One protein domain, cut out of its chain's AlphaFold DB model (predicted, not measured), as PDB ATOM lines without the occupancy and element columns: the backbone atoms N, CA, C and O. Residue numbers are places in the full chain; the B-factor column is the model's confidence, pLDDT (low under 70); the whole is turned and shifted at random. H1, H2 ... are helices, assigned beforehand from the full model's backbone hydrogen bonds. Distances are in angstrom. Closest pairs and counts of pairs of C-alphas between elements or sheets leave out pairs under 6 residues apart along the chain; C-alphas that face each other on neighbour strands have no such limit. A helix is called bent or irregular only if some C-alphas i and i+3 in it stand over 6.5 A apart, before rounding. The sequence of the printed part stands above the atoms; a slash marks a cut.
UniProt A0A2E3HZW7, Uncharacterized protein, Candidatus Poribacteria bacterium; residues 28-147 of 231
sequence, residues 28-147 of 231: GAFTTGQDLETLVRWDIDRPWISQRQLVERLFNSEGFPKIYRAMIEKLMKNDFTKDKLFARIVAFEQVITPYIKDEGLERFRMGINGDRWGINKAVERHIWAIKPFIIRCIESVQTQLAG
ATOM      1  N   GLY A  28     118.425 161.180 127.767       89.31
ATOM      2  CA  GLY A  28     118.672 160.355 126.580       89.31
ATOM      3  C   GLY A  28     117.927 160.790 125.315       89.31
ATOM      4  O   GLY A  28     117.991 160.080 124.315       89.31
ATOM      5  N   ALA A  29     117.238 161.937 125.327       91.50
ATOM      6  CA  ALA A  29     116.546 162.450 124.145       91.50
ATOM      7  C   ALA A  29     117.499 163.084 123.114       91.50
ATOM      8  O   ALA A  29     117.293 162.912 121.911       91.50
ATOM      9  N   PHE A  30     118.552 163.778 123.561       89.19
ATOM     10  CA  PHE A  30     119.627 164.241 122.683       89.19
ATOM     11  C   PHE A  30     120.667 163.139 122.496       89.19
ATOM     12  O   PHE A  30     121.446 162.853 123.404       89.19
ATOM     13  N   THR A  31     120.689 162.518 121.315       86.19
ATOM     14  CA  THR A  31     121.558 161.357 121.079       86.19
ATOM     15  C   THR A  31     122.937 161.701 120.543       86.19
ATOM     16  O   THR A  31     123.815 160.847 120.534       86.19
ATOM     17  N   THR A  32     123.163 162.921 120.048       80.06
ATOM     18  CA  THR A  32     124.426 163.312 119.381       80.06
ATOM     19  C   THR A  32     124.884 162.351 118.267       80.06
ATOM     20  O   THR A  32     126.060 162.316 117.919       80.06
ATOM     21  N   GLY A  33     123.958 161.573 117.693       82.69
ATOM     22  CA  GLY A  33     124.270 160.544 116.697       82.69
ATOM     23  C   GLY A  33     124.948 159.286 117.252       82.69
ATOM     24  O   GLY A  33     125.491 158.523 116.460       82.69
ATOM     25  N   GLN A  34     124.925 159.085 118.571       85.44
ATOM     26  CA  GLN A  34     125.365 157.863 119.242       85.44
ATOM     27  C   GLN A  34     124.215 156.867 119.390       85.44
ATOM     28  O   GLN A  34     123.038 157.248 119.378       85.44
ATOM     29  N   ASP A  35     124.561 155.599 119.596       89.12
ATOM     30  CA  ASP A  35     123.595 154.598 120.023       89.12
ATOM     31  C   ASP A  35     123.158 154.814 121.486       89.12
ATOM     32  O   ASP A  35     123.797 155.497 122.294       89.12
ATOM     33  N   LEU A  36     122.019 154.214 121.818       90.62
ATOM     34  CA  LEU A  36     121.321 154.380 123.091       90.62
ATOM     35  C   LEU A  36     122.140 153.912 124.296       90.62
ATOM     36  O   LEU A  36     121.980 154.438 125.399       90.62
ATOM     37  N   GLU A  37     122.959 152.888 124.096       90.31
ATOM     38  CA  GLU A  37     123.715 152.218 125.141       90.31
ATOM     39  C   GLU A  37     125.020 152.973 125.430       90.31
ATOM     40  O   GLU A  37     125.377 153.167 126.593       90.31
ATOM     41  N   THR A  38     125.667 153.516 124.398       91.12
ATOM     42  CA  THR A  38     126.810 154.430 124.536       91.12
ATOM     43  C   THR A  38     126.445 155.693 125.322       91.12
ATOM     44  O   THR A  38     127.170 156.080 126.237       91.12
ATOM     45  N   LEU A  39     125.284 156.306 125.055       90.94
ATOM     46  CA  LEU A  39     124.821 157.494 125.797       90.94
ATOM     47  C   LEU A  39     124.600 157.226 127.284       90.94
ATOM     48  O   LEU A  39     124.881 158.076 128.128       90.94
ATOM     49  N   VAL A  40     124.070 156.048 127.602       94.19
ATOM     50  CA  VAL A  40     123.866 155.592 128.980       94.19
ATOM     51  C   VAL A  40     125.201 155.384 129.685       94.19
ATOM     52  O   VAL A  40     125.320 155.701 130.868       94.19
ATOM     53  N   ARG A  41     126.187 154.834 128.968       94.88
ATOM     54  CA  ARG A  41     127.499 154.483 129.508       94.88
ATOM     55  C   ARG A  41     128.523 155.605 129.450       94.88
ATOM     56  O   ARG A  41     129.693 155.323 129.656       94.88
ATOM     57  N   TRP A  42     128.119 156.850 129.216       94.31
ATOM     58  CA  TRP A  42     129.055 157.964 129.090       94.31
ATOM     59  C   TRP A  42     130.050 158.012 130.265       94.31
ATOM     60  O   TRP A  42     129.661 157.992 131.435       94.31
ATOM     61  N   ASP A  43     131.334 158.042 129.920       95.62
ATOM     62  CA  ASP A  43     132.473 158.232 130.811       95.62
ATOM     63  C   ASP A  43     132.288 159.449 131.738       95.62
ATOM     64  O   ASP A  43     132.233 160.607 131.302       95.62
ATOM     65  N   ILE A  44     132.219 159.174 133.042       96.12
ATOM     66  CA  ILE A  44     132.088 160.196 134.081       96.12
ATOM     67  C   ILE A  44     133.377 160.997 134.294       96.12
ATOM     68  O   ILE A  44     133.304 162.102 134.819       96.12
ATOM     69  N   ASP A  45     134.542 160.499 133.892       95.12
ATOM     70  CA  ASP A  45     135.815 161.219 133.991       95.12
ATOM     71  C   ASP A  45     136.090 162.103 132.768       95.12
ATOM     72  O   ASP A  45     136.932 163.005 132.832       95.12
ATOM     73  N   ARG A  46     135.339 161.905 131.678       93.38
ATOM     74  CA  ARG A  46     135.357 162.751 130.477       93.38
ATOM     75  C   ARG A  46     133.937 163.157 130.019       93.38
ATOM     76  O   ARG A  46     133.532 162.871 128.889       93.38
ATOM     77  N   PRO A  47     133.171 163.901 130.841       91.25
ATOM     78  CA  PRO A  47     131.766 164.242 130.593       91.25
ATOM     79  C   PRO A  47     131.580 165.405 129.597       91.25
ATOM     80  O   PRO A  47     130.825 166.348 129.845       91.25
ATOM     81  N   TRP A  48     132.297 165.407 128.474       89.75
ATOM     82  CA  TRP A  48     132.137 166.432 127.444       89.75
ATOM     83  C   TRP A  48     132.391 165.908 126.033       89.75
ATOM     84  O   TRP A  48     133.238 165.050 125.792       89.75
ATOM     85  N   ILE A  49     131.677 166.515 125.086       86.06
ATOM     86  CA  ILE A  49     131.844 166.301 123.647       86.06
ATOM     87  C   ILE A  49     132.627 167.448 123.016       86.06
ATOM     88  O   ILE A  49     132.485 168.614 123.410       86.06
ATOM     89  N   SER A  50     133.363 167.126 121.950       84.19
ATOM     90  CA  SER A  50     134.198 168.078 121.208       84.19
ATOM     91  C   SER A  50     135.196 168.826 122.098       84.19
ATOM     92  O   SER A  50     135.369 168.531 123.275       84.19
ATOM     93  N   GLN A  51     135.859 169.827 121.521       85.12
ATOM     94  CA  GLN A  51     136.745 170.687 122.279       85.12
ATOM     95  C   GLN A  51     135.944 171.609 123.219       85.12
ATOM     96  O   GLN A  51     135.080 172.391 122.787       85.12
ATOM     97  N   ARG A  52     136.232 171.518 124.516       88.62
ATOM     98  CA  ARG A  52     135.660 172.298 125.620       88.62
ATOM     99  C   ARG A  52     136.786 172.787 126.520       88.62
ATOM    100  O   ARG A  52     136.941 172.348 127.652       88.62
ATOM    101  N   GLN A  53     137.537 173.763 126.016       91.69
ATOM    102  CA  GLN A  53     138.774 174.264 126.624       91.69
ATOM    103  C   GLN A  53     138.688 174.551 128.133       91.69
ATOM    104  O   GLN A  53     139.634 174.252 128.854       91.69
ATOM    105  N   LEU A  54     137.591 175.140 128.625       91.12
ATOM    106  CA  LEU A  54     137.425 175.395 130.060       91.12
ATOM    107  C   LEU A  54     137.329 174.088 130.860       91.12
ATOM    108  O   LEU A  54     138.046 173.931 131.842       91.12
ATOM    109  N   VAL A  55     136.471 173.162 130.429       92.62
ATOM    110  CA  VAL A  55     136.249 171.879 131.110       92.62
ATOM    111  C   VAL A  55     137.506 171.015 131.033       92.62
ATOM    112  O   VAL A  55     137.969 170.533 132.057       92.62
ATOM    113  N   GLU A  56     138.131 170.919 129.859       94.38
ATOM    114  CA  GLU A  56     139.400 170.201 129.679       94.38
ATOM    115  C   GLU A  56     140.498 170.733 130.610       94.38
ATOM    116  O   GLU A  56     141.206 169.963 131.254       94.38
ATOM    117  N   ARG A  57     140.635 172.061 130.737       96.06
ATOM    118  CA  ARG A  57     141.612 172.670 131.655       96.06
ATOM    119  C   ARG A  57     141.301 172.385 133.118       96.06
ATOM    120  O   ARG A  57     142.234 172.195 133.891       96.06
ATOM    121  N   LEU A  58     140.023 172.366 133.494       95.56
ATOM    122  CA  LEU A  58     139.612 171.993 134.844       95.56
ATOM    123  C   LEU A  58     139.992 170.536 135.124       95.56
ATOM    124  O   LEU A  58     140.689 170.282 136.100       95.56
ATOM    125  N   PHE A  59     139.639 169.599 134.245       96.25
ATOM    126  CA  PHE A  59     139.957 168.179 134.428       96.25
ATOM    127  C   PHE A  59     141.458 167.855 134.368       96.25
ATOM    128  O   PHE A  59     141.888 166.887 134.984       96.25
ATOM    129  N   ASN A  60     142.274 168.694 133.727       96.31
ATOM    130  CA  ASN A  60     143.738 168.584 133.769       96.31
ATOM    131  C   ASN A  60     144.380 169.167 135.048       96.31
ATOM    132  O   ASN A  60     145.598 169.098 135.201       96.31
ATOM    133  N   SER A  61     143.605 169.771 135.955       96.31
ATOM    134  CA  SER A  61     144.122 170.283 137.232       96.31
ATOM    135  C   SER A  61     144.140 169.201 138.318       96.31
ATOM    136  O   SER A  61     143.268 168.339 138.364       96.31
ATOM    137  N   GLU A  62     145.103 169.269 139.242       92.50
ATOM    138  CA  GLU A  62     145.346 168.220 140.249       92.50
ATOM    139  C   GLU A  62     144.155 167.964 141.203       92.50
ATOM    140  O   GLU A  62     143.968 166.852 141.704       92.50
ATOM    141  N   GLY A  63     143.326 168.982 141.459       95.94
ATOM    142  CA  GLY A  63     142.236 168.907 142.441       95.94
ATOM    143  C   GLY A  63     140.840 168.694 141.855       95.94
ATOM    144  O   GLY A  63     139.991 168.070 142.495       95.94
ATOM    145  N   PHE A  64     140.570 169.205 140.654       97.31
ATOM    146  CA  PHE A  64     139.198 169.285 140.152       97.31
ATOM    147  C   PHE A  64     138.548 167.921 139.868       97.31
ATOM    148  O   PHE A  64     137.409 167.748 140.303       97.31
ATOM    149  N   PRO A  65     139.215 166.922 139.247       96.62
ATOM    150  CA  PRO A  65     138.605 165.606 139.029       96.62
ATOM    151  C   PRO A  65     138.126 164.942 140.326       96.62
ATOM    152  O   PRO A  65     137.055 164.338 140.361       96.62
ATOM    153  N   LYS A  66     138.874 165.115 141.427       96.69
ATOM    154  CA  LYS A  66     138.497 164.588 142.749       96.69
ATOM    155  C   LYS A  66     137.241 165.274 143.288       96.69
ATOM    156  O   LYS A  66     136.334 164.598 143.764       96.69
ATOM    157  N   ILE A  67     137.170 166.605 143.181       97.56
ATOM    158  CA  ILE A  67     135.985 167.385 143.582       97.56
ATOM    159  C   ILE A  67     134.775 166.967 142.743       97.56
ATOM    160  O   ILE A  67     133.691 166.752 143.282       97.56
ATOM    161  N   TYR A  68     134.961 166.825 141.433       97.44
ATOM    162  CA  TYR A  68     133.905 166.439 140.509       97.44
ATOM    163  C   TYR A  68     133.345 165.042 140.827       97.44
ATOM    164  O   TYR A  68     132.134 164.901 140.996       97.44
ATOM    165  N   ARG A  69     134.210 164.036 141.023       97.00
ATOM    166  CA  ARG A  69     133.788 162.688 141.442       97.00
ATOM    167  C   ARG A  69     133.043 162.688 142.772       97.00
ATOM    168  O   ARG A  69     131.964 162.110 142.855       97.00
ATOM    169  N   ALA A  70     133.547 163.407 143.776       97.94
ATOM    170  CA  ALA A  70     132.863 163.533 145.065       97.94
ATOM    171  C   ALA A  70     131.463 164.165 144.924       97.94
ATOM    172  O   ALA A  70     130.524 163.784 145.627       97.94
ATOM    173  N   MET A  71     131.293 165.108 143.991       97.94
ATOM    174  CA  MET A  71     129.983 165.682 143.678       97.94
ATOM    175  C   MET A  71     129.057 164.683 142.979       97.94
ATOM    176  O   MET A  71     127.882 164.631 143.341       97.94
ATOM    177  N   ILE A  72     129.554 163.862 142.047       97.94
ATOM    178  CA  ILE A  72     128.762 162.772 141.451       97.94
ATOM    179  C   ILE A  72     128.313 161.788 142.530       97.94
ATOM    180  O   ILE A  72     127.125 161.486 142.608       97.94
ATOM    181  N   GLU A  73     129.217 161.317 143.392       98.06
ATOM    182  CA  GLU A  73     128.874 160.400 144.487       98.06
ATOM    183  C   GLU A  73     127.791 160.992 145.392       98.06
ATOM    184  O   GLU A  73     126.800 160.331 145.716       98.06
ATOM    185  N   LYS A  74     127.940 162.271 145.762       98.19
ATOM    186  CA  LYS A  74     126.945 162.992 146.557       98.19
ATOM    187  C   LYS A  74     125.598 163.067 145.838       98.19
ATOM    188  O   LYS A  74     124.573 162.857 146.487       98.19
ATOM    189  N   LEU A  75     125.582 163.356 144.536       97.31
ATOM    190  CA  LEU A  75     124.357 163.408 143.737       97.31
ATOM    191  C   LEU A  75     123.694 162.033 143.652       97.31
ATOM    192  O   LEU A  75     122.507 161.935 143.949       97.31
ATOM    193  N   MET A  76     124.440 160.975 143.327       97.44
ATOM    194  CA  MET A  76     123.914 159.607 143.228       97.44
ATOM    195  C   MET A  76     123.375 159.092 144.562       97.44
ATOM    196  O   MET A  76     122.372 158.384 144.594       97.44
ATOM    197  N   LYS A  77     124.017 159.459 145.675       97.19
ATOM    198  CA  LYS A  77     123.575 159.062 147.013       97.19
ATOM    199  C   LYS A  77     122.310 159.796 147.450       97.19
ATOM    200  O   LYS A  77     121.450 159.195 148.087       97.19
ATOM    201  N   ASN A  78     122.224 161.094 147.164       96.56
ATOM    202  CA  ASN A  78     121.214 161.943 147.784       96.56
ATOM    203  C   ASN A  78     120.077 162.309 146.840       96.56
ATOM    204  O   ASN A  78     118.933 162.228 147.266       96.56
ATOM    205  N   ASP A  79     120.342 162.722 145.602       95.69
ATOM    206  CA  ASP A  79     119.372 163.463 144.779       95.69
ATOM    207  C   ASP A  79     118.978 162.739 143.491       95.69
ATOM    208  O   ASP A  79     117.798 162.698 143.144       95.69
ATOM    209  N   PHE A  80     119.938 162.109 142.817       96.75
ATOM    210  CA  PHE A  80     119.731 161.345 141.589       96.75
ATOM    211  C   PHE A  80     119.466 159.866 141.908       96.75
ATOM    212  O   PHE A  80     120.181 158.965 141.480       96.75
ATOM    213  N   THR A  81     118.437 159.614 142.716       97.81
ATOM    214  CA  THR A  81     118.003 158.258 143.076       97.81
ATOM    215  C   THR A  81     116.718 157.902 142.344       97.81
ATOM    216  O   THR A  81     115.885 158.770 142.067       97.81
ATOM    217  N   LYS A  82     116.525 156.608 142.065       97.69
ATOM    218  CA  LYS A  82     115.294 156.102 141.442       97.69
ATOM    219  C   LYS A  82     114.058 156.572 142.208       97.69
ATOM    220  O   LYS A  82     113.140 157.104 141.597       97.69
ATOM    221  N   ASP A  83     114.073 156.449 143.532       97.69
ATOM    222  CA  ASP A  83     112.925 156.779 144.378       97.69
ATOM    223  C   ASP A  83     112.560 158.266 144.291       97.69
ATOM    224  O   ASP A  83     111.405 158.600 144.026       97.69
ATOM    225  N   LYS A  84     113.541 159.175 144.423       98.19
ATOM    226  CA  LYS A  84     113.283 160.621 144.321       98.19
ATOM    227  C   LYS A  84     112.834 161.032 142.924       98.19
ATOM    228  O   LYS A  84     111.875 161.794 142.784       98.19
ATOM    229  N   LEU A  85     113.519 160.549 141.888       98.19
ATOM    230  CA  LEU A  85     113.201 160.916 140.510       98.19
ATOM    231  C   LEU A  85     111.834 160.368 140.095       98.19
ATOM    232  O   LEU A  85     111.047 161.096 139.494       98.19
ATOM    233  N   PHE A  86     111.501 159.129 140.460       98.50
ATOM    234  CA  PHE A  86     110.218 158.526 140.100       98.50
ATOM    235  C   PHE A  86     109.067 159.158 140.877       98.50
ATOM    236  O   PHE A  86     108.030 159.427 140.276       98.50
ATOM    237  N   ALA A  87     109.253 159.479 142.162       98.50
ATOM    238  CA  ALA A  87     108.262 160.236 142.924       98.50
ATOM    239  C   ALA A  87     107.984 161.606 142.284       98.50
ATOM    240  O   ALA A  87     106.828 162.010 142.154       98.50
ATOM    241  N   ARG A  88     109.027 162.300 141.809       98.31
ATOM    242  CA  ARG A  88     108.873 163.580 141.103       98.31
ATOM    243  C   ARG A  88     108.152 163.429 139.761       98.31
ATOM    244  O   ARG A  88     107.301 164.254 139.445       98.31
ATOM    245  N   ILE A  89     108.458 162.380 138.997       98.31
ATOM    246  CA  ILE A  89     107.751 162.059 137.748       98.31
ATOM    247  C   ILE A  89     106.266 161.814 138.025       98.31
ATOM    248  O   ILE A  89     105.434 162.384 137.331       98.31
ATOM    249  N   VAL A  90     105.930 161.032 139.056       98.50
ATOM    250  CA  VAL A  90     104.533 160.774 139.447       98.50
ATOM    251  C   VAL A  90     103.819 162.070 139.830       98.50
ATOM    252  O   VAL A  90     102.706 162.302 139.371       98.50
ATOM    253  N   ALA A  91     104.461 162.943 140.612       98.50
ATOM    254  CA  ALA A  91     103.882 164.234 140.977       98.50
ATOM    255  C   ALA A  91     103.586 165.106 139.739       98.50
ATOM    256  O   ALA A  91     102.520 165.710 139.647       98.50
ATOM    257  N   PHE A  92     104.494 165.141 138.759       97.94
ATOM    258  CA  PHE A  92     104.254 165.855 137.502       97.94
ATOM    259  C   PHE A  92     103.181 165.189 136.641       97.94
ATOM    260  O   PHE A  92     102.318 165.888 136.118       97.94
ATOM    261  N   GLU A  93     103.180 163.861 136.527       97.50
ATOM    262  CA  GLU A  93     102.144 163.123 135.802       97.50
ATOM    263  C   GLU A  93     100.755 163.437 136.373       97.50
ATOM    264  O   GLU A  93      99.849 163.761 135.607       97.50
ATOM    265  N   GLN A  94     100.598 163.450 137.701       97.62
ATOM    266  CA  GLN A  94      99.332 163.776 138.368       97.62
ATOM    267  C   GLN A  94      98.845 165.195 138.056       97.62
ATOM    268  O   GLN A  94      97.658 165.392 137.804       97.62
ATOM    269  N   VAL A  95      99.748 166.179 138.057       98.06
ATOM    270  CA  VAL A  95      99.397 167.586 137.805       98.06
ATOM    271  C   VAL A  95      99.105 167.847 136.327       98.06
ATOM    272  O   VAL A  95      98.230 168.647 136.015       98.06
ATOM    273  N   ILE A  96      99.825 167.192 135.411       97.25
ATOM    274  CA  ILE A  96      99.740 167.472 133.971       97.25
ATOM    275  C   ILE A  96      98.609 166.675 133.306       97.25
ATOM    276  O   ILE A  96      97.942 167.210 132.423       97.25
ATOM    277  N   THR A  97      98.353 165.432 133.737       97.06
ATOM    278  CA  THR A  97      97.360 164.526 133.119       97.06
ATOM    279  C   THR A  97      95.990 165.170 132.861       97.06
ATOM    280  O   THR A  97      95.500 165.019 131.744       97.06
ATOM    281  N   PRO A  98      95.383 165.931 133.796       97.00
ATOM    282  CA  PRO A  98      94.077 166.562 133.568       97.00
ATOM    283  C   PRO A  98      94.029 167.553 132.395       97.00
ATOM    284  O   PRO A  98      92.947 167.887 131.920       97.00
ATOM    285  N   TYR A  99      95.185 168.042 131.939       97.19
ATOM    286  CA  TYR A  99      95.306 169.017 130.853       97.19
ATOM    287  C   TYR A  99      95.699 168.379 129.513       97.19
ATOM    288  O   TYR A  99      95.848 169.086 128.515       97.19
ATOM    289  N   ILE A 100      95.878 167.056 129.467       95.88
ATOM    290  CA  ILE A 100      96.220 166.318 128.251       95.88
ATOM    291  C   ILE A 100      94.944 165.703 127.663       95.88
ATOM    292  O   ILE A 100      94.192 165.029 128.359       95.88
ATOM    293  N   LYS A 101      94.708 165.911 126.361       92.50
ATOM    294  CA  LYS A 101      93.634 165.224 125.621       92.50
ATOM    295  C   LYS A 101      93.934 163.727 125.507       92.50
ATOM    296  O   LYS A 101      95.102 163.363 125.397       92.50
ATOM    297  N   ASP A 102      92.905 162.890 125.413       85.56
ATOM    298  CA  ASP A 102      93.037 161.424 125.396       85.56
ATOM    299  C   ASP A 102      94.091 160.900 124.400       85.56
ATOM    300  O   ASP A 102      94.947 160.098 124.771       85.56
ATOM    301  N   GLU A 103      94.122 161.425 123.170       83.56
ATOM    302  CA  GLU A 103      95.109 161.046 122.139       83.56
ATOM    303  C   GLU A 103      96.570 161.348 122.534       83.56
ATOM    304  O   GLU A 103      97.507 160.684 122.089       83.56
ATOM    305  N   GLY A 104      96.789 162.360 123.377       93.88
ATOM    306  CA  GLY A 104      98.108 162.747 123.874       93.88
ATOM    307  C   GLY A 104      98.543 161.983 125.123       93.88
ATOM    308  O   GLY A 104      99.741 161.926 125.405       93.88
ATOM    309  N   LEU A 105      97.604 161.387 125.865       95.69
ATOM    310  CA  LEU A 105      97.888 160.757 127.154       95.69
ATOM    311  C   LEU A 105      98.745 159.499 126.992       95.69
ATOM    312  O   LEU A 105      99.699 159.295 127.742       95.69
ATOM    313  N   GLU A 106      98.452 158.693 125.973       94.88
ATOM    314  CA  GLU A 106      99.240 157.495 125.680       94.88
ATOM    315  C   GLU A 106     100.668 157.859 125.258       94.88
ATOM    316  O   GLU A 106     101.639 157.297 125.764       94.88
ATOM    317  N   ARG A 107     100.827 158.883 124.409       95.44
ATOM    318  CA  ARG A 107     102.150 159.387 123.997       95.44
ATOM    319  C   ARG A 107     102.944 159.939 125.180       95.44
ATOM    320  O   ARG A 107     104.144 159.687 125.283       95.44
ATOM    321  N   PHE A 108     102.279 160.655 126.085       96.75
ATOM    322  CA  PHE A 108     102.880 161.170 127.313       96.75
ATOM    323  C   PHE A 108     103.395 160.034 128.208       96.75
ATOM    324  O   PHE A 108     104.562 160.036 128.606       96.75
ATOM    325  N   ARG A 109     102.571 159.008 128.449       96.94
ATOM    326  CA  ARG A 109     102.957 157.828 129.240       96.94
ATOM    327  C   ARG A 109     104.041 156.990 128.571       96.94
ATOM    328  O   ARG A 109     104.924 156.498 129.275       96.94
ATOM    329  N   MET A 110     104.023 156.870 127.246       97.12
ATOM    330  CA  MET A 110     105.068 156.209 126.458       97.12
ATOM    331  C   MET A 110     106.417 156.932 126.585       97.12
ATOM    332  O   MET A 110     107.444 156.282 126.752       97.12
ATOM    333  N   GLY A 111     106.434 158.268 126.602       96.56
ATOM    334  CA  GLY A 111     107.661 159.035 126.853       96.56
ATOM    335  C   GLY A 111     108.242 158.832 128.257       96.56
ATOM    336  O   GLY A 111     109.459 158.881 128.443       96.56
ATOM    337  N   ILE A 112     107.387 158.564 129.248       97.81
ATOM    338  CA  ILE A 112     107.801 158.327 130.637       97.81
ATOM    339  C   ILE A 112     108.285 156.889 130.843       97.81
ATOM    340  O   ILE A 112     109.358 156.674 131.410       97.81
ATOM    341  N   ASN A 113     107.476 155.910 130.434       98.06
ATOM    342  CA  ASN A 113     107.663 154.503 130.791       98.06
ATOM    343  C   ASN A 113     108.335 153.687 129.679       98.06
ATOM    344  O   ASN A 113     109.082 152.760 129.982       98.06
ATOM    345  N   GLY A 114     108.117 154.063 128.419       97.62
ATOM    346  CA  GLY A 114     108.539 153.299 127.251       97.62
ATOM    347  C   GLY A 114     107.680 152.062 127.011       97.62
ATOM    348  O   GLY A 114     106.750 151.761 127.761       97.62
ATOM    349  N   ASP A 115     108.001 151.347 125.938       97.12
ATOM    350  CA  ASP A 115     107.455 150.024 125.655       97.12
ATOM    351  C   ASP A 115     108.077 148.941 126.565       97.12
ATOM    352  O   ASP A 115     108.825 149.228 127.502       97.12
ATOM    353  N   ARG A 116     107.804 147.660 126.282       96.56
ATOM    354  CA  ARG A 116     108.353 146.521 127.046       96.56
ATOM    355  C   ARG A 116     109.887 146.447 127.079       96.56
ATOM    356  O   ARG A 116     110.427 145.721 127.908       96.56
ATOM    357  N   TRP A 117     110.582 147.133 126.172       95.56
ATOM    358  CA  TRP A 117     112.042 147.222 126.147       95.56
ATOM    359  C   TRP A 117     112.548 148.533 126.758       95.56
ATOM    360  O   TRP A 117     113.742 148.666 127.017       95.56
ATOM    361  N   GLY A 118     111.650 149.476 127.049       96.75
ATOM    362  CA  GLY A 118     111.951 150.800 127.579       96.75
ATOM    363  C   GLY A 118     112.140 151.871 126.504       96.75
ATOM    364  O   GLY A 118     112.635 152.957 126.809       96.75
ATOM    365  N   ILE A 119     111.766 151.590 125.255       97.06
ATOM    366  CA  ILE A 119     111.922 152.516 124.132       97.06
ATOM    367  C   ILE A 119     110.714 153.446 124.048       97.06
ATOM    368  O   ILE A 119     109.570 153.010 124.165       97.06
ATOM    369  N   ASN A 120     110.957 154.731 123.802       96.50
ATOM    370  CA  ASN A 120     109.893 155.691 123.540       96.50
ATOM    371  C   ASN A 120     109.427 155.587 122.079       96.50
ATOM    372  O   ASN A 120     110.045 156.154 121.181       96.50
ATOM    373  N   LYS A 121     108.310 154.894 121.843       95.69
ATOM    374  CA  LYS A 121     107.692 154.759 120.509       95.69
ATOM    375  C   LYS A 121     106.763 155.916 120.124       95.69
ATOM    376  O   LYS A 121     106.212 155.913 119.030       95.69
ATOM    377  N   ALA A 122     106.577 156.907 120.997       94.25
ATOM    378  CA  ALA A 122     105.724 158.061 120.708       94.25
ATOM    379  C   ALA A 122     106.408 159.128 119.840       94.25
ATOM    380  O   ALA A 122     105.756 160.101 119.441       94.25
ATOM    381  N   VAL A 123     107.701 158.964 119.563       91.94
ATOM    382  CA  VAL A 123     108.510 159.815 118.688       91.94
ATOM    383  C   VAL A 123     109.182 158.955 117.620       91.94
ATOM    384  O   VAL A 123     109.395 157.764 117.820       91.94
ATOM    385  N   GLU A 124     109.547 159.565 116.494       90.25
ATOM    386  CA  GLU A 124     110.232 158.867 115.391       90.25
ATOM    387  C   GLU A 124     111.675 158.473 115.746       90.25
ATOM    388  O   GLU A 124     112.241 157.548 115.170       90.25
ATOM    389  N   ARG A 125     112.278 159.168 116.718       89.44
ATOM    390  CA  ARG A 125     113.647 158.905 117.170       89.44
ATOM    391  C   ARG A 125     113.713 157.611 117.979       89.44
ATOM    392  O   ARG A 125     112.920 157.407 118.894       89.44
ATOM    393  N   HIS A 126     114.723 156.783 117.719       92.19
ATOM    394  CA  HIS A 126     115.029 155.642 118.576       92.19
ATOM    395  C   HIS A 126     115.730 156.135 119.849       92.19
ATOM    396  O   HIS A 126     116.916 156.444 119.818       92.19
ATOM    397  N   ILE A 127     114.982 156.283 120.946       95.25
ATOM    398  CA  ILE A 127     115.495 156.770 122.234       95.25
ATOM    399  C   ILE A 127     114.868 156.011 123.405       95.25
ATOM    400  O   ILE A 127     113.759 155.475 123.303       95.25
ATOM    401  N   TRP A 128     115.560 156.012 124.544       96.88
ATOM    402  CA  TRP A 128     114.987 155.566 125.809       96.88
ATOM    403  C   TRP A 128     113.828 156.465 126.240       96.88
ATOM    404  O   TRP A 128     113.847 157.681 126.039       96.88
ATOM    405  N   ALA A 129     112.835 155.872 126.894       97.62
ATOM    406  CA  ALA A 129     111.926 156.634 127.736       97.62
ATOM    407  C   ALA A 129     112.619 157.060 129.043       97.62
ATOM    408  O   ALA A 129     113.635 156.484 129.451       97.62
ATOM    409  N   ILE A 130     112.047 158.053 129.730       97.75
ATOM    410  CA  ILE A 130     112.685 158.723 130.877       97.75
ATOM    411  C   ILE A 130     113.051 157.733 131.994       97.75
ATOM    412  O   ILE A 130     114.190 157.723 132.463       97.75
ATOM    413  N   LYS A 131     112.114 156.879 132.432       98.25
ATOM    414  CA  LYS A 131     112.376 155.915 133.517       98.25
ATOM    415  C   LYS A 131     113.424 154.858 133.120       98.25
ATOM    416  O   LYS A 131     114.364 154.671 133.896       98.25
ATOM    417  N   PRO A 132     113.325 154.198 131.946       98.06
ATOM    418  CA  PRO A 132     114.367 153.303 131.441       98.06
ATOM    419  C   PRO A 132     115.764 153.927 131.362       98.06
ATOM    420  O   PRO A 132     116.730 153.255 131.726       98.06
ATOM    421  N   PHE A 133     115.875 155.189 130.929       97.56
ATOM    422  CA  PHE A 133     117.150 155.907 130.894       97.56
ATOM    423  C   PHE A 133     117.717 156.116 132.301       97.56
ATOM    424  O   PHE A 133     118.878 155.804 132.547       97.56
ATOM    425  N   ILE A 134     116.898 156.610 133.240       97.88
ATOM    426  CA  ILE A 134     117.320 156.879 134.624       97.88
ATOM    427  C   ILE A 134     117.893 155.621 135.280       97.88
ATOM    428  O   ILE A 134     118.950 155.698 135.897       97.88
ATOM    429  N   ILE A 135     117.216 154.476 135.137       98.19
ATOM    430  CA  ILE A 135     117.664 153.204 135.722       98.19
ATOM    431  C   ILE A 135     119.068 152.859 135.222       98.19
ATOM    432  O   ILE A 135     119.984 152.693 136.023       98.19
ATOM    433  N   ARG A 136     119.249 152.833 133.900       97.94
ATOM    434  CA  ARG A 136     120.526 152.449 133.292       97.94
ATOM    435  C   ARG A 136     121.640 153.456 133.576       97.94
ATOM    436  O   ARG A 136     122.779 153.067 133.807       97.94
ATOM    437  N   CYS A 137     121.320 154.750 133.583       96.69
ATOM    438  CA  CYS A 137     122.272 155.807 133.913       96.69
ATOM    439  C   CYS A 137     122.773 155.664 135.360       96.69
ATOM    440  O   CYS A 137     123.978 155.718 135.594       96.69
ATOM    441  N   ILE A 138     121.875 155.399 136.320       98.00
ATOM    442  CA  ILE A 138     122.257 155.126 137.716       98.00
ATOM    443  C   ILE A 138     123.183 153.908 137.792       98.00
ATOM    444  O   ILE A 138     124.240 153.987 138.417       98.00
ATOM    445  N   GLU A 139     122.820 152.802 137.139       98.00
ATOM    446  CA  GLU A 139     123.625 151.574 137.126       98.00
ATOM    447  C   GLU A 139     125.016 151.801 136.519       98.00
ATOM    448  O   GLU A 139     126.024 151.369 137.089       98.00
ATOM    449  N   SER A 140     125.094 152.524 135.396       97.88
ATOM    450  CA  SER A 140     126.364 152.849 134.747       97.88
ATOM    451  C   SER A 140     127.247 153.714 135.641       97.88
ATOM    452  O   SER A 140     128.387 153.339 135.919       97.88
ATOM    453  N   VAL A 141     126.720 154.829 136.156       98.06
ATOM    454  CA  VAL A 141     127.489 155.751 137.001       98.06
ATOM    455  C   VAL A 141     127.981 155.043 138.264       98.06
ATOM    456  O   VAL A 141     129.141 155.196 138.638       98.06
ATOM    457  N   GLN A 142     127.153 154.212 138.902       98.06
ATOM    458  CA  GLN A 142     127.567 153.432 140.073       98.06
ATOM    459  C   GLN A 142     128.665 152.412 139.744       98.06
ATOM    460  O   GLN A 142     129.596 152.233 140.530       98.06
ATOM    461  N   THR A 143     128.590 151.764 138.581       98.19
ATOM    462  CA  THR A 143     129.613 150.815 138.116       98.19
ATOM    463  C   THR A 143     130.947 151.519 137.857       98.19
ATOM    464  O   THR A 143     131.996 151.001 138.248       98.19
ATOM    465  N   GLN A 144     130.909 152.716 137.263       98.19
ATOM    466  CA  GLN A 144     132.093 153.543 137.027       98.19
ATOM    467  C   GLN A 144     132.711 154.050 138.339       98.19
ATOM    468  O   GLN A 144     133.911 153.898 138.554       98.19
ATOM    469  N   LEU A 145     131.895 154.548 139.278       97.31
ATOM    470  CA  LEU A 145     132.354 154.951 140.616       97.31
ATOM    471  C   LEU A 145     132.982 153.790 141.403       97.31
ATOM    472  O   LEU A 145     133.939 153.989 142.146       97.31
ATOM    473  N   ALA A 146     132.479 152.567 141.220       97.56
ATOM    474  CA  ALA A 146     133.046 151.363 141.825       97.56
ATOM    475  C   ALA A 146     134.339 150.870 141.139       97.56
ATOM    476  O   ALA A 146     134.876 149.839 141.545       97.56
ATOM    477  N   GLY A 147     134.812 151.547 140.085       96.69
ATOM    478  CA  GLY A 147     135.994 151.153 139.314       96.69
ATOM    479  C   GLY A 147     135.801 149.886 138.477       96.69
ATOM    480  O   GLY A 147     136.776 149.253 138.086       96.69
TER     481      GLY A 147
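AT A GLANCE: This is residues 28 to 147 of the 231 residues of an uncharacterized protein of Candidatus Poribacteria bacterium (UniProt A0A2E3HZW7). The model is a long, loose stack of two rows of helices: H4, the longest, and H3 follow each other along one row, and H5 and H6, nearly end to end, make a second row that runs back beside it. H1 packs on H6, away from H3 and H4, and H2 sits at the far end of H3, making a corner with it. The printed part has 120 residues with six named helices, H1 to H6 in chain order, and no named strand; the class is all helix. The whole is loose, with a radius of gyration of the C-alphas of 16.9 A, and elongated, spanning 55 by 31 by 25 A.

IN THESE COORDINATES: H4 is residues 82 to 99, 26.0 A long, beginning at C-alpha 82 (115.294, 156.102, 141.442). It is only just irregular: C-alphas 95 and 98 are 6.9 A apart. H5 is residues 102 to 113, 17.1 A long, and is neither bent nor irregular, but only just: C-alphas 103 and 106 are 6.5 A apart. H6 is residues 130 to 145, 22.3 A long, ending at C-alpha 145 (132.354, 154.951, 140.616). H3 is residues 64 to 78, 20.9 A long. H2 is residues 53 to 59, and H1 is residues 36 to 40, beginning at C-alpha 36 (121.321, 154.380, 123.091).

HOW THE PARTS SIT: H4, H5 and H6 form a bundle, a group of helices at shallow tilts to one another. H4 and H5 are close but not clearly touching, the closest C-alphas being those of Thr 97 and Leu 105, 7.1 A apart; they run opposite ways at a shallow tilt of 7 degrees. H6 is the hub, touching four other helices. H4, with residues 82 to 86 alone, touches H6, opposite ways at a shallow tilt of 17 degrees; the closest C-alphas are those of Lys 82 and Ile 135, 6.8 A apart. H5, with residues 111 to 113 alone, touches H6, the same way at a shallow tilt of 11 degrees; the closest C-alphas are those of Ile 112 and Ile 130, 4.9 A apart. H3 touches H6, opposite ways at a steep tilt of 49 degrees; the closest C-alphas are those of Met 76 and Ile 138, 7.3 A apart. H1 touches H6, the closest C-alphas being those of Val 40 and Cys 137, 5.2 A apart. H2 and H3 only just touch, with 3 pairs of C-alphas within 8 A, and only at the corner, about perpendicular at 76 degrees; the closest C-alphas are those of Phe 59 and Pro 65, 5.4 A apart. H3 and H4 are apart. Every O i to N i+4 pair is within hydrogen-bond range in H1, H2, H3 and H6, against 12 of 14 in H4 and 6 of 8 in H5.

THE WHOLE: The two C-alphas farthest apart are those of Glu 62 and Asp 102, 54.8 A. The printed part has no cut. The links from H1 to H2 and from H5 to H6 are long, with 12 and 16 residues. The mean pLDDT of the printed part is 95.0, and no printed residue is under 70.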